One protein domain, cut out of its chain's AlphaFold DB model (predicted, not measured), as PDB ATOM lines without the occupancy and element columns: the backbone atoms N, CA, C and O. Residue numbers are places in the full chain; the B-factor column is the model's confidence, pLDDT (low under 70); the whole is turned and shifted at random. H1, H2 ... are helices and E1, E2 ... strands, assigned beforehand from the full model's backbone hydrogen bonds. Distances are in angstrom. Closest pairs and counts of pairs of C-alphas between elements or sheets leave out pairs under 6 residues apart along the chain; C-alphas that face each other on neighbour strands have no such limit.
ATOM      1  N   ASN A 636     370.688 203.720 245.505       67.94
ATOM      2  CA  ASN A 636     370.287 202.374 245.938       67.94
ATOM      3  C   ASN A 636     370.395 202.177 247.462       67.94
ATOM      4  O   ASN A 636     369.524 201.531 248.055       67.94
ATOM      5  N   ARG A 637     371.424 202.744 248.108       70.06
ATOM      6  CA  ARG A 637     371.563 202.749 249.575       70.06
ATOM      7  C   ARG A 637     370.435 203.547 250.234       70.06
ATOM      8  O   ARG A 637     369.813 203.036 251.160       70.06
ATOM      9  N   LEU A 638     370.120 204.740 249.726       73.00
ATOM     10  CA  LEU A 638     369.019 205.571 250.234       73.00
ATOM     11  C   LEU A 638     367.659 204.857 250.101       73.00
ATOM     12  O   LEU A 638     366.929 204.749 251.087       73.00
ATOM     13  N   ILE A 639     367.352 204.274 248.932       73.56
ATOM     14  CA  ILE A 639     366.128 203.477 248.715       73.56
ATOM     15  C   ILE A 639     366.069 202.274 249.675       73.56
ATOM     16  O   ILE A 639     364.998 201.954 250.191       73.56
ATOM     17  N   ALA A 640     367.197 201.605 249.945       72.94
ATOM     18  CA  ALA A 640     367.249 200.491 250.893       72.94
ATOM     19  C   ALA A 640     366.977 200.933 252.344       72.94
ATOM     20  O   ALA A 640     366.229 200.251 253.046       72.94
ATOM     21  N   THR A 641     367.523 202.074 252.777       69.94
ATOM     22  CA  THR A 641     367.249 202.664 254.099       69.94
ATOM     23  C   THR A 641     365.773 203.034 254.244       69.94
ATOM     24  O   THR A 641     365.120 202.586 255.187       69.94
ATOM     25  N   ALA A 642     365.211 203.766 253.277       72.62
ATOM     26  CA  ALA A 642     363.802 204.161 253.289       72.62
ATOM     27  C   ALA A 642     362.848 202.950 253.263       72.62
ATOM     28  O   ALA A 642     361.888 202.910 254.031       72.62
ATOM     29  N   TYR A 643     363.154 201.916 252.470       77.62
ATOM     30  CA  TYR A 643     362.425 200.639 252.469       77.62
ATOM     31  C   TYR A 643     362.437 199.939 253.842       77.62
ATOM     32  O   TYR A 643     361.431 199.353 254.243       77.62
ATOM     33  N   ASN A 644     363.550 200.009 254.578       72.50
ATOM     34  CA  ASN A 644     363.672 199.373 255.892       72.50
ATOM     35  C   ASN A 644     362.868 200.090 256.993       72.50
ATOM     36  O   ASN A 644     362.516 199.437 257.974       72.50
ATOM     37  N   THR A 645     362.539 201.381 256.841       74.94
ATOM     38  CA  THR A 645     361.719 202.116 257.831       74.94
ATOM     39  C   THR A 645     360.274 201.616 257.907       74.94
ATOM     40  O   THR A 645     359.655 201.702 258.965       74.94
ATOM     41  N   LYS A 646     359.739 201.082 256.796       78.38
ATOM     42  CA  LYS A 646     358.347 200.619 256.650       78.38
ATOM     43  C   LYS A 646     357.293 201.623 257.141       78.38
ATOM     44  O   LYS A 646     356.278 201.225 257.716       78.38
ATOM     45  N   LEU A 647     357.525 202.915 256.901       81.62
ATOM     46  CA  LEU A 647     356.613 203.996 257.280       81.62
ATOM     47  C   LEU A 647     355.182 203.704 256.792       81.62
ATOM     48  O   LEU A 647     354.987 203.324 255.632       81.62
ATOM     49  N   GLN A 648     354.189 203.869 257.668       83.62
ATOM     50  CA  GLN A 648     352.779 203.707 257.311       83.62
ATOM     51  C   GLN A 648     352.198 205.037 256.801       83.62
ATOM     52  O   GLN A 648     352.473 206.073 257.404       83.62
ATOM     53  N   PRO A 649     351.410 205.033 255.713       83.12
ATOM     54  CA  PRO A 649     350.740 206.230 255.219       83.12
ATOM     55  C   PRO A 649     349.497 206.557 256.058       83.12
ATOM     56  O   PRO A 649     348.742 205.664 256.460       83.12
ATOM     57  N   SER A 650     349.252 207.846 256.268       81.44
ATOM     58  CA  SER A 650     348.086 208.362 256.987       81.44
ATOM     59  C   SER A 650     346.825 208.284 256.122       81.44
ATOM     60  O   SER A 650     346.879 208.525 254.915       81.44
ATOM     61  N   TYR A 651     345.678 207.966 256.735       82.38
ATOM     62  CA  TYR A 651     344.385 208.016 256.043       82.38
ATOM     63  C   TYR A 651     343.985 209.469 255.762       82.38
ATOM     64  O   TYR A 651     344.041 210.315 256.655       82.38
ATOM     65  N   VAL A 652     343.531 209.735 254.539       74.88
ATOM     66  CA  VAL A 652     343.000 211.028 254.101       74.88
ATOM     67  C   VAL A 652     341.603 210.824 253.512       74.88
ATOM     68  O   VAL A 652     341.398 209.999 252.616       74.88
ATOM     69  N   ALA A 653     340.637 211.606 253.997       65.62
ATOM     70  CA  ALA A 653     339.288 211.645 253.447       65.62
ATOM     71  C   ALA A 653     339.315 212.311 252.059       65.62
ATOM     72  O   ALA A 653     339.441 213.530 251.933       65.62
ATOM     73  N   VAL A 654     339.226 211.508 250.995       59.03
ATOM     74  CA  VAL A 654     339.202 212.015 249.615       59.03
ATOM     75  C   VAL A 654     337.800 212.532 249.303       59.03
ATOM     76  O   VAL A 654     336.835 211.769 249.250       59.03
ATOM     77  N   ALA A 655     337.686 213.842 249.097       48.88
ATOM     78  CA  ALA A 655     336.417 214.523 248.874       48.88
ATOM     79  C   ALA A 655     335.794 214.167 247.508       48.88
ATOM     80  O   ALA A 655     336.120 214.762 246.478       48.88
ATOM     81  N   ALA A 656     334.851 213.221 247.504       43.78
ATOM     82  CA  ALA A 656     333.965 212.932 246.374       43.78
ATOM     83  C   ALA A 656     332.895 214.037 246.217       43.78
ATOM     84  O   ALA A 656     331.705 213.814 246.422       43.78
ATOM     85  N   GLY A 657     333.341 215.255 245.896       40.25
ATOM     86  CA  GLY A 657     332.529 216.470 245.979       40.25
ATOM     87  C   GLY A 657     332.678 217.198 247.321       40.25
ATOM     88  O   GLY A 657     333.297 216.705 248.262       40.25
ATOM     89  N   GLN A 658     332.160 218.427 247.385       29.64
ATOM     90  CA  GLN A 658     332.352 219.325 248.529       29.64
ATOM     91  C   GLN A 658     331.645 218.813 249.796       29.64
ATOM     92  O   GLN A 658     330.481 218.431 249.745       29.64
ATOM     93  N   GLY A 659     332.331 218.883 250.943       40.31
ATOM     94  CA  GLY A 659     331.718 218.725 252.270       40.31
ATOM     95  C   GLY A 659     331.742 217.325 252.896       40.31
ATOM     96  O   GLY A 659     331.138 217.150 253.949       40.31
ATOM     97  N   SER A 660     332.425 216.335 252.309       45.16
ATOM     98  CA  SER A 660     332.523 214.998 252.920       45.16
ATOM     99  C   SER A 660     333.315 215.016 254.235       45.16
ATOM    100  O   SER A 660     334.518 215.273 254.237       45.16
ATOM    101  N   THR A 661     332.648 214.686 255.342       50.41
ATOM    102  CA  THR A 661     333.243 214.487 256.677       50.41
ATOM    103  C   THR A 661     333.573 213.017 256.962       50.41
ATOM    104  O   THR A 661     333.648 212.629 258.125       50.41
ATOM    105  N   ALA A 662     333.703 212.178 255.926       54.41
ATOM    106  CA  ALA A 662     333.876 210.734 256.072       54.41
ATOM    107  C   ALA A 662     335.099 210.393 256.938       54.41
ATOM    108  O   ALA A 662     336.242 210.670 256.560       54.41
ATOM    109  N   THR A 663     334.860 209.780 258.098       64.62
ATOM    110  CA  THR A 663     335.942 209.299 258.954       64.62
ATOM    111  C   THR A 663     336.453 207.941 258.464       64.62
ATOM    112  O   THR A 663     335.889 207.303 257.566       64.62
ATOM    113  N   LYS A 664     337.530 207.460 259.094       70.50
ATOM    114  CA  LYS A 664     338.023 206.096 258.882       70.50
ATOM    115  C   LYS A 664     336.934 205.055 259.182       70.50
ATOM    116  O   LYS A 664     336.755 204.117 258.411       70.50
ATOM    117  N   GLU A 665     336.175 205.286 260.252       69.06
ATOM    118  CA  GLU A 665     335.159 204.383 260.802       69.06
ATOM    119  C   GLU A 665     333.882 204.333 259.943       69.06
ATOM    120  O   GLU A 665     333.191 203.317 259.936       69.06
ATOM    121  N   ASP A 666     333.611 205.380 259.152       65.62
ATOM    122  CA  ASP A 666     332.491 205.438 258.197       65.62
ATOM    123  C   ASP A 666     332.817 204.806 256.834       65.62
ATOM    124  O   ASP A 666     331.916 204.475 256.057       65.62
ATOM    125  N   THR A 667     334.102 204.650 256.506       69.38
ATOM    126  CA  THR A 667     334.538 204.221 255.170       69.38
ATOM    127  C   THR A 667     334.566 202.694 255.067       69.38
ATOM    128  O   THR A 667     335.321 202.035 255.779       69.38
ATOM    129  N   LEU A 668     333.790 202.115 254.143       74.56
ATOM    130  CA  LEU A 668     333.841 200.680 253.824       74.56
ATOM    131  C   LEU A 668     335.199 200.299 253.187       74.56
ATOM    132  O   LEU A 668     335.646 201.005 252.279       74.56
ATOM    133  N   PRO A 669     335.821 199.154 253.542       78.62
ATOM    134  CA  PRO A 669     337.041 198.644 252.910       78.62
ATOM    135  C   PRO A 669     336.998 198.586 251.378       78.62
ATOM    136  O   PRO A 669     337.992 198.878 250.720       78.62
ATOM    137  N   SER A 670     335.839 198.251 250.806       74.00
ATOM    138  CA  SER A 670     335.602 198.175 249.357       74.00
ATOM    139  C   SER A 670     335.546 199.534 248.647       74.00
ATOM    140  O   SER A 670     335.613 199.570 247.422       74.00
ATOM    141  N   ALA A 671     335.435 200.642 249.388       72.19
ATOM    142  CA  ALA A 671     335.417 202.004 248.852       72.19
ATOM    143  C   ALA A 671     336.798 202.692 248.892       72.19
ATOM    144  O   ALA A 671     336.927 203.840 248.461       72.19
ATOM    145  N   LEU A 672     337.831 202.024 249.420       78.31
ATOM    146  CA  LEU A 672     339.164 202.604 249.579       78.31
ATOM    147  C   LEU A 672     339.999 202.521 248.301       78.31
ATOM    148  O   LEU A 672     340.104 201.483 247.651       78.31
ATOM    149  N   THR A 673     340.677 203.625 248.001       82.44
ATOM    150  CA  THR A 673     341.623 203.759 246.890       82.44
ATOM    151  C   THR A 673     343.017 204.108 247.411       82.44
ATOM    152  O   THR A 673     343.185 204.495 248.567       82.44
ATOM    153  N   THR A 674     344.035 204.039 246.553       81.25
ATOM    154  CA  THR A 674     345.393 204.518 246.876       81.25
ATOM    155  C   THR A 674     345.414 205.981 247.326       81.25
ATOM    156  O   THR A 674     346.186 206.333 248.210       81.25
ATOM    157  N   ASN A 675     344.524 206.822 246.785       80.81
ATOM    158  CA  ASN A 675     344.444 208.250 247.104       80.81
ATOM    159  C   ASN A 675     344.024 208.525 248.560       80.81
ATOM    160  O   ASN A 675     344.310 209.608 249.075       80.81
ATOM    161  N   ASN A 676     343.374 207.557 249.219       83.19
ATOM    162  CA  ASN A 676     342.985 207.633 250.630       83.19
ATOM    163  C   ASN A 676     344.162 207.456 251.600       83.19
ATOM    164  O   ASN A 676     343.943 207.520 252.806       83.19
ATOM    165  N   PHE A 677     345.383 207.217 251.110       85.94
ATOM    166  CA  PHE A 677     346.561 206.968 251.937       85.94
ATOM    167  C   PHE A 677     347.748 207.799 251.447       85.94
ATOM    168  O   PHE A 677     348.248 207.594 250.341       85.94
ATOM    169  N   GLN A 678     348.208 208.739 252.272       85.62
ATOM    170  CA  GLN A 678     349.257 209.693 251.901       85.62
ATOM    171  C   GLN A 678     350.320 209.802 252.999       85.62
ATOM    172  O   GLN A 678     350.036 209.638 254.183       85.62
ATOM    173  N   PHE A 679     351.555 210.092 252.596       84.44
ATOM    174  CA  PHE A 679     352.628 210.492 253.506       84.44
ATOM    175  C   PHE A 679     352.689 212.016 253.524       84.44
ATOM    176  O   PHE A 679     352.797 212.622 252.455       84.44
ATOM    177  N   THR A 680     352.631 212.652 254.696       78.62
ATOM    178  CA  THR A 680     352.880 214.097 254.759       78.62
ATOM    179  C   THR A 680     354.382 214.369 254.691       78.62
ATOM    180  O   THR A 680     355.206 213.536 255.074       78.62
ATOM    181  N   GLN A 681     354.765 215.566 254.242       72.38
ATOM    182  CA  GLN A 681     356.174 215.969 254.249       72.38
ATOM    183  C   GLN A 681     356.759 215.982 255.674       72.38
ATOM    184  O   GLN A 681     357.943 215.709 255.846       72.38
ATOM    185  N   ALA A 682     355.928 216.236 256.694       68.19
ATOM    186  CA  ALA A 682     356.326 216.152 258.094       68.19
ATOM    187  C   ALA A 682     356.661 214.707 258.505       68.19
ATOM    188  O   ALA A 682     357.717 214.491 259.095       68.19
ATOM    189  N   ASP A 683     355.834 213.722 258.130       68.69
ATOM    190  CA  ASP A 683     356.085 212.299 258.423       68.69
ATOM    191  C   ASP A 683     357.390 211.816 257.773       68.69
ATOM    192  O   ASP A 683     358.206 211.153 258.413       68.69
ATOM    193  N   LEU A 684     357.614 212.186 256.505       78.44
ATOM    194  CA  LEU A 684     358.825 211.831 255.757       78.44
ATOM    195  C   LEU A 684     360.083 212.446 256.384       78.44
ATOM    196  O   LEU A 684     361.090 211.757 256.547       78.44
ATOM    197  N   THR A 685     360.022 213.719 256.781       75.25
ATOM    198  CA  THR A 685     361.141 214.407 257.438       75.25
ATOM    199  C   THR A 685     361.394 213.867 258.851       75.25
ATOM    200  O   THR A 685     362.551 213.645 259.209       75.25
ATOM    201  N   ALA A 686     360.350 213.572 259.633       67.31
ATOM    202  CA  ALA A 686     360.473 212.958 260.959       67.31
ATOM    203  C   ALA A 686     361.046 211.528 260.902       67.31
ATOM    204  O   ALA A 686     361.801 211.129 261.788       67.31
ATOM    205  N   ALA A 687     360.740 210.777 259.841       68.00
ATOM    206  CA  ALA A 687     361.300 209.452 259.572       68.00
ATOM    207  C   ALA A 687     362.703 209.476 258.925       68.00
ATOM    208  O   ALA A 687     363.249 208.414 258.619       68.00
ATOM    209  N   GLY A 688     363.300 210.657 258.708       72.19
ATOM    210  CA  GLY A 688     364.644 210.794 258.135       72.19
ATOM    211  C   GLY A 688     364.747 210.375 256.664       72.19
ATOM    212  O   GLY A 688     365.816 209.949 256.223       72.19
ATOM    213  N   ILE A 689     363.648 210.451 255.907       79.75
ATOM    214  CA  ILE A 689     363.626 210.107 254.483       79.75
ATOM    215  C   ILE A 689     364.261 211.240 253.667       79.75
ATOM    216  O   ILE A 689     363.868 212.401 253.772       79.75
ATOM    217  N   ASP A 690     365.239 210.887 252.833       79.38
ATOM    218  CA  ASP A 690     365.943 211.822 251.955       79.38
ATOM    219  C   ASP A 690     364.986 212.432 250.897       79.38
ATOM    220  O   ASP A 690     364.279 211.671 250.229       79.38
ATOM    221  N   PRO A 691     364.961 213.768 250.686       76.38
ATOM    222  CA  PRO A 691     364.085 214.424 249.703       76.38
ATOM    223  C   PRO A 691     364.285 213.998 248.236       76.38
ATOM    224  O   PRO A 691     363.438 214.287 247.391       76.38
ATOM    225  N   SER A 692     365.383 213.311 247.904       75.44
ATOM    226  CA  SER A 692     365.584 212.674 246.593       75.44
ATOM    227  C   SER A 692     364.771 211.382 246.403       75.44
ATOM    228  O   SER A 692     364.811 210.786 245.320       75.44
ATOM    229  N   LEU A 693     364.026 210.939 247.422       81.38
ATOM    230  CA  LEU A 693     363.150 209.771 247.380       81.38
ATOM    231  C   LEU A 693     361.668 210.154 247.409       81.38
ATOM    232  O   LEU A 693     361.235 211.027 248.155       81.38
ATOM    233  N   ALA A 694     360.868 209.412 246.648       81.62
ATOM    234  CA  ALA A 694     359.416 209.443 246.697       81.62
ATOM    235  C   ALA A 694     358.882 208.120 247.269       81.62
ATOM    236  O   ALA A 694     359.184 207.040 246.749       81.62
ATOM    237  N   LEU A 695     358.058 208.220 248.316       87.19
ATOM    238  CA  LEU A 695     357.220 207.134 248.826       87.19
ATOM    239  C   LEU A 695     355.799 207.333 248.295       87.19
ATOM    240  O   LEU A 695     355.250 208.430 248.378       87.19
ATOM    241  N   SER A 696     355.193 206.281 247.748       87.00
ATOM    242  CA  SER A 696     353.836 206.356 247.186       87.00
ATOM    243  C   SER A 696     353.069 205.056 247.389       87.00
ATOM    244  O   SER A 696     353.629 203.974 247.228       87.00
ATOM    245  N   VAL A 697     351.784 205.151 247.737       87.56
ATOM    246  CA  VAL A 697     350.892 203.988 247.832       87.56
ATOM    247  C   VAL A 697     350.421 203.624 246.427       87.56
ATOM    248  O   VAL A 697     349.762 204.419 245.764       87.56
ATOM    249  N   ILE A 698     350.786 202.430 245.962       89.19
ATOM    250  CA  ILE A 698     350.562 201.987 244.574       89.19
ATOM    251  C   ILE A 698     349.438 200.959 244.425       89.19
ATOM    252  O   ILE A 698     348.943 200.756 243.320       89.19
ATOM    253  N   SER A 699     349.011 200.323 245.517       90.06
ATOM    254  CA  SER A 699     347.789 199.517 245.556       90.06
ATOM    255  C   SER A 699     347.213 199.466 246.967       90.06
ATOM    256  O   SER A 699     347.960 199.478 247.947       90.06
ATOM    257  N   ILE A 700     345.888 199.366 247.051       86.88
ATOM    258  CA  ILE A 700     345.142 198.963 248.247       86.88
ATOM    259  C   ILE A 700     344.401 197.675 247.896       86.88
ATOM    260  O   ILE A 700     343.819 197.572 246.818       86.88
ATOM    261  N   THR A 701     344.432 196.711 248.808       84.25
ATOM    262  CA  THR A 701     343.743 195.427 248.692       84.25
ATOM    263  C   THR A 701     343.023 195.177 250.014       84.25
ATOM    264  O   THR A 701     343.696 195.033 251.041       84.25
ATOM    265  N   PRO A 702     341.680 195.134 250.039       74.06
ATOM    266  CA  PRO A 702     340.953 194.698 251.221       74.06
ATOM    267  C   PRO A 702     341.400 193.306 251.673       74.06
ATOM    268  O   PRO A 702     341.757 192.459 250.852       74.06
ATOM    269  N   ASP A 703     341.391 193.084 252.983       75.44
ATOM    270  CA  ASP A 703     341.508 191.746 253.563       75.44
ATOM    271  C   ASP A 703     340.403 190.834 252.966       75.44
ATOM    272  O   ASP A 703     339.282 191.318 252.773       75.44
ATOM    273  N   PRO A 704     340.657 189.550 252.638       63.56
ATOM    274  CA  PRO A 704     339.601 188.620 252.228       63.56
ATOM    275  C   PRO A 704     338.395 188.604 253.180       63.56
ATOM    276  O   PRO A 704     337.257 188.531 252.716       63.56
ATOM    277  N   ASP A 705     338.630 188.778 254.485       66.44
ATOM    278  CA  ASP A 705     337.591 188.868 255.514       66.44
ATOM    279  C   ASP A 705     337.201 190.324 255.860       66.44
ATOM    280  O   ASP A 705     336.528 190.556 256.866       66.44
ATOM    281  N   ALA A 706     337.566 191.334 255.056       61.25
ATOM    282  CA  ALA A 706     337.337 192.760 255.357       61.25
ATOM    283  C   ALA A 706     335.866 193.124 255.628       61.25
ATOM    284  O   ALA A 706     335.591 194.021 256.428       61.25
ATOM    285  N   ALA A 707     334.925 192.398 255.010       56.88
ATOM    286  CA  ALA A 707     333.485 192.481 255.274       56.88
ATOM    287  C   ALA A 707     333.126 192.239 256.758       56.88
ATOM    288  O   ALA A 707     332.144 192.784 257.264       56.88
ATOM    289  N   THR A 708     333.956 191.465 257.458       57.31
ATOM    290  CA  THR A 708     333.873 191.157 258.888       57.31
ATOM    291  C   THR A 708     334.878 191.977 259.702       57.31
ATOM    292  O   THR A 708     334.511 192.551 260.727       57.31
ATOM    293  N   THR A 709     336.138 192.052 259.258       65.00
ATOM    294  CA  THR A 709     337.272 192.533 260.069       65.00
ATOM    295  C   THR A 709     337.529 194.038 260.001       65.00
ATOM    296  O   THR A 709     338.208 194.561 260.885       65.00
ATOM    297  N   GLY A 710     337.036 194.745 258.976       70.38
ATOM    298  CA  GLY A 710     337.320 196.175 258.799       70.38
ATOM    299  C   GLY A 710     338.797 196.486 258.509       70.38
ATOM    300  O   GLY A 710     339.288 197.559 258.872       70.38
ATOM    301  N   LYS A 711     339.524 195.533 257.909       81.75
ATOM    302  CA  LYS A 711     340.964 195.610 257.614       81.75
ATOM    303  C   LYS A 711     341.245 195.788 256.126       81.75
ATOM    304  O   LYS A 711     340.575 195.196 255.279       81.75
ATOM    305  N   ILE A 712     342.307 196.528 255.816       84.12
ATOM    306  CA  ILE A 712     342.902 196.579 254.474       84.12
ATOM    307  C   ILE A 712     344.418 196.422 254.531       84.12
ATOM    308  O   ILE A 712     345.073 196.835 255.491       84.12
ATOM    309  N   SER A 713     344.977 195.861 253.463       86.94
ATOM    310  CA  SER A 713     346.408 195.896 253.163       86.94
ATOM    311  C   SER A 713     346.691 196.904 252.049       86.94
ATOM    312  O   SER A 713     345.832 197.198 251.220       86.94
ATOM    313  N   GLY A 714     347.917 197.410 251.985       86.56
ATOM    314  CA  GLY A 714     348.375 198.246 250.880       86.56
ATOM    315  C   GLY A 714     349.849 198.034 250.568       86.56
ATOM    316  O   GLY A 714     350.591 197.486 251.384       86.56
ATOM    317  N   VAL A 715     350.277 198.463 249.381       89.88
ATOM    318  CA  VAL A 715     351.678 198.394 248.936       89.88
ATOM    319  C   VAL A 715     352.224 199.803 248.742       89.88
ATOM    320  O   VAL A 715     351.651 200.602 248.001       89.88
ATOM    321  N   VAL A 716     353.362 200.086 249.376       89.19
ATOM    322  CA  VAL A 716     354.145 201.312 249.191       89.19
ATOM    323  C   VAL A 716     355.318 201.021 248.262       89.19
ATOM    324  O   VAL A 716     356.048 200.050 248.461       89.19
ATOM    325  N   GLU A 717     355.514 201.878 247.265       91.69
ATOM    326  CA  GLU A 717     356.702 201.930 246.416       91.69
ATOM    327  C   GLU A 717     357.639 203.048 246.884       91.69
ATOM    328  O   GLU A 717     357.211 204.193 247.049       91.69
ATOM    329  N   VAL A 718     358.917 202.703 247.053       88.19
ATOM    330  CA  VAL A 718     360.043 203.607 247.313       88.19
ATOM    331  C   VAL A 718     360.873 203.709 246.034       88.19
ATOM    332  O   VAL A 718     361.364 202.689 245.539       88.19
ATOM    333  N   LYS A 719     361.060 204.920 245.511       86.25
ATOM    334  CA  LYS A 719     361.863 205.200 244.305       86.25
ATOM    335  C   LYS A 719     362.581 206.540 244.418       86.25
ATOM    336  O   LYS A 719     362.198 207.367 245.239       86.25
ATOM    337  N   SER A 720     363.587 206.776 243.580       80.75
ATOM    338  CA  SER A 720     364.171 208.113 243.448       80.75
ATOM    339  C   SER A 720     363.286 209.041 242.614       80.75
ATOM    340  O   SER A 720     362.680 208.603 241.634       80.75
ATOM    341  N   SER A 721     363.267 210.328 242.960       71.50
ATOM    342  CA  SER A 721     362.664 211.393 242.153       71.50
ATOM    343  C   SER A 721     363.403 211.637 240.828       71.50
ATOM    344  O   SER A 721     362.788 212.114 239.878       71.50
ATOM    345  N   THR A 722     364.684 211.256 240.720       71.12
ATOM    346  CA  THR A 722     365.483 211.366 239.482       71.12
ATOM    347  C   THR A 722     365.396 210.127 238.584       71.12
ATOM    348  O   THR A 722     365.985 210.107 237.506       71.12
ATOM    349  N   GLY A 723     364.694 209.071 239.016       64.81
ATOM    350  CA  GLY A 723     364.623 207.788 238.304       64.81
ATOM    351  C   GLY A 723     365.890 206.923 238.396       64.81
ATOM    352  O   GLY A 723     365.924 205.838 237.817       64.81
ATOM    353  N   VAL A 724     366.916 207.364 239.129       66.19
ATOM    354  CA  VAL A 724     368.157 206.608 239.358       66.19
ATOM    355  C   VAL A 724     367.958 205.565 240.472       66.19
ATOM    356  O   VAL A 724     367.319 205.831 241.489       66.19
ATOM    357  N   GLY A 725     368.542 204.374 240.308       69.44
ATOM    358  CA  GLY A 725     368.504 203.295 241.307       69.44
ATOM    359  C   GLY A 725     367.281 202.369 241.221       69.44
ATOM    360  O   GLY A 725     366.333 202.595 240.472       69.44
ATOM    361  N   THR A 726     367.318 201.277 241.986       76.94
ATOM    362  CA  THR A 726     366.335 200.186 241.917       76.94
ATOM    363  C   THR A 726     365.208 200.401 242.924       76.94
ATOM    364  O   THR A 726     365.413 200.251 244.130       76.94
ATOM    365  N   ALA A 727     364.004 200.703 242.431       79.12
ATOM    366  CA  ALA A 727     362.812 200.873 243.262       79.12
ATOM    367  C   ALA A 727     362.485 199.619 244.102       79.12
ATOM    368  O   ALA A 727     362.706 198.483 243.673       79.12
ATOM    369  N   ARG A 728     361.921 199.820 245.300       84.69
ATOM    370  CA  ARG A 728     361.542 198.748 246.241       84.69
ATOM    371  C   ARG A 728     360.088 198.876 246.680       84.69
ATOM    372  O   ARG A 728     359.539 199.972 246.679       84.69
ATOM    373  N   LYS A 729     359.465 197.757 247.063       89.38
ATOM    374  CA  LYS A 729     358.040 197.690 247.433       89.38
ATOM    375  C   LYS A 729     357.850 196.947 248.750       89.38
ATOM    376  O   LYS A 729     358.383 195.850 248.891       89.38
ATOM    377  N   TYR A 730     357.099 197.522 249.686       81.50
ATOM    378  CA  TYR A 730     356.732 196.883 250.956       81.50
ATOM    379  C   TYR A 730     355.226 196.969 251.211       81.50
ATOM    380  O   TYR A 730     354.551 197.857 250.695       81.50
ATOM    381  N   THR A 731     354.697 196.041 252.007       85.00
ATOM    382  CA  THR A 731     353.296 196.039 252.438       85.00
ATOM    383  C   THR A 731     353.103 196.755 253.773       85.00
ATOM    384  O   THR A 731     353.971 196.712 254.647       85.00
ATOM    385  N   PHE A 732     351.935 197.371 253.940       85.12
ATOM    386  CA  PHE A 732     351.401 197.834 255.222       85.12
ATOM    387  C   PHE A 732     349.974 197.306 255.413       85.12
ATOM    388  O   PHE A 732     349.319 196.907 254.449       85.12
ATOM    389  N   THR A 733     349.492 197.324 256.652       81.69
ATOM    390  CA  THR A 733     348.109 196.993 257.023       81.69
ATOM    391  C   THR A 733     347.500 198.157 257.793       81.69
ATOM    392  O   THR A 733     348.210 198.868 258.509       81.69
ATOM    393  N   SER A 734     346.195 198.379 257.644       75.56
ATOM    394  CA  SER A 734     345.478 199.421 258.377       75.56
ATOM    395  C   SER A 734     344.082 198.938 258.776       75.56
ATOM    396  O   SER A 734     343.298 198.491 257.940       75.56
ATOM    397  N   ASP A 735     343.794 199.041 260.071       80.12
ATOM    398  CA  ASP A 735     342.580 198.534 260.719       80.12
ATOM    399  C   ASP A 735     341.626 199.684 261.085       80.12
ATOM    400  O   ASP A 735     342.075 200.816 261.285       80.12
ATOM    401  N   GLY A 736     340.331 199.398 261.251       71.25
ATOM    402  CA  GLY A 736     339.339 200.377 261.729       71.25
ATOM    403  C   GLY A 736     338.511 201.026 260.619       71.25
ATOM    404  O   GLY A 736     338.184 202.204 260.709       71.25
ATOM    405  N   PHE A 737     338.213 200.262 259.567       79.31
ATOM    406  CA  PHE A 737     337.267 200.616 258.510       79.31
ATOM    407  C   PHE A 737     335.920 199.913 258.721       79.31
ATOM    408  O   PHE A 737     335.847 198.879 259.391       79.31
ATOM    409  N   LYS A 738     334.843 200.456 258.150       69.12
ATOM    410  CA  LYS A 738     333.470 200.007 258.414       69.12
ATOM    411  C   LYS A 738     333.219 198.579 257.907       69.12
ATOM    412  O   LYS A 738     333.373 198.322 256.717       69.12
ATOM    413  N   SER A 739     332.800 197.644 258.763       66.62
ATOM    414  CA  SER A 739     332.511 196.263 258.335       66.62
ATOM    415  C   SER A 739     331.025 196.062 258.007       66.62
ATOM    416  O   SER A 739     330.145 196.472 258.767       66.62
ATOM    417  N   THR A 740     330.722 195.411 256.878       55.09
ATOM    418  CA  THR A 740     329.335 195.150 256.445       55.09
ATOM    419  C   THR A 740     328.613 194.172 257.370       55.09
ATOM    420  O   THR A 740     327.394 194.252 257.508       55.09
ATOM    421  N   LEU A 741     329.347 193.308 258.082       51.69
ATOM    422  CA  LEU A 741     328.788 192.495 259.163       51.69
ATOM    423  C   LEU A 741     328.190 193.365 260.284       51.69
ATOM    424  O   LEU A 741     327.168 192.990 260.850       51.69
ATOM    425  N   THR A 742     328.780 194.526 260.589       53.09
ATOM    426  CA  THR A 742     328.265 195.431 261.633       53.09
ATOM    427  C   THR A 742     326.958 196.091 261.200       53.09
ATOM    428  O   THR A 742     325.997 196.085 261.968       53.09
ATOM    429  N   ASP A 743     326.882 196.581 259.958       46.59
ATOM    430  CA  ASP A 743     325.640 197.124 259.390       46.59
ATOM    431  C   ASP A 743     324.536 196.056 259.332       46.59
ATOM    432  O   ASP A 743     323.419 196.297 259.789       46.59
ATOM    433  N   ASN A 744     324.862 194.843 258.870       38.97
ATOM    434  CA  ASN A 744     323.918 193.725 258.838       38.97
ATOM    435  C   ASN A 744     323.465 193.310 260.247       38.97
ATOM    436  O   ASN A 744     322.284 193.051 260.447       38.97
ATOM    437  N   LEU A 745     324.351 193.289 261.248       45.03
ATOM    438  CA  LEU A 745     323.977 193.000 262.640       45.03
ATOM    439  C   LEU A 745     323.094 194.093 263.258       45.03
ATOM    440  O   LEU A 745     322.280 193.780 264.125       45.03
ATOM    441  N   ILE A 746     323.230 195.351 262.832       43.69
ATOM    442  CA  ILE A 746     322.337 196.443 263.245       43.69
ATOM    443  C   ILE A 746     320.977 196.309 262.547       43.69
ATOM    444  O   ILE A 746     319.954 196.380 263.224       43.69
TER     445      ILE A 746
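AT A GLANCE: This is residues 636 to 746 of the 1188 residues of an uncharacterized protein of Mycoplasma agassizii (UniProt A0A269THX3). A long, strongly twisted ribbon of three antiparallel strands runs along the model, with H1 packed along it near one end and H4 beyond the other. Beside the ribbon, the long stretch 646 to 680 loops out and folds back. The printed part has 111 residues, with H1, H2, E1, H3, E2, E3 and H4 in that order; the sheet order is E1, E2, E3. The class is mixed, helices and strands, though under half of the residues are in named elements. The whole is only just compact, close to loose, with a radius of gyration of the C-alphas of 15.8 A, and elongated, spanning 51 by 32 by 22 A.

IN THESE COORDINATES: H1, residues 636 to 645, begins with C-alpha 636 at (370.287, 202.374, 245.938) and is 14.7 A long. H2 is residues 681 to 686, 8.5 A. E1, residues 693 to 702, measures 27.1 A; H3, residues 706 to 709, 4.7 A; E2, residues 711 to 720, 29.9 A; E3, residues 728 to 735, 23.9 A. H4, residues 740 to 746, 9.8 A, ends with C-alpha 746 at (322.337, 196.443, 263.245).

HOW THE PARTS SIT: E1 and E2 are antiparallel at 156 degrees, with N 696 and O 717 3.0 A apart, within hydrogen-bond range. E2 and E3 form a hairpin at 152 degrees, with N 714 and O 732 at 2.9 A, also within range. H1 is on the sheet, making two layers, a helix on one face of a sheet. Its height over the sheet is 7.7 A, and the closest C-alphas of H1 and E2 are those of Ile 639 and Val 718, 6.2 A. H3 only grazes the sheet and touches H4, closest at the C-alphas of Ala 707 and Thr 740, 5.1 A. H2 and H4 are not on the sheet. In H1, H2 and H4 every O i to N i+4 pair is within hydrogen-bond range; H3 is too short for one.

THE WHOLE: The farthest C-alphas, of Val 724 and Ile 746, are 52.7 A apart. The printed part has no cut, and H1 to H2 is the long link. Mean pLDDT of the printed part is 72.5, with residues 653 to 663 and 738 to 746 among those under 70.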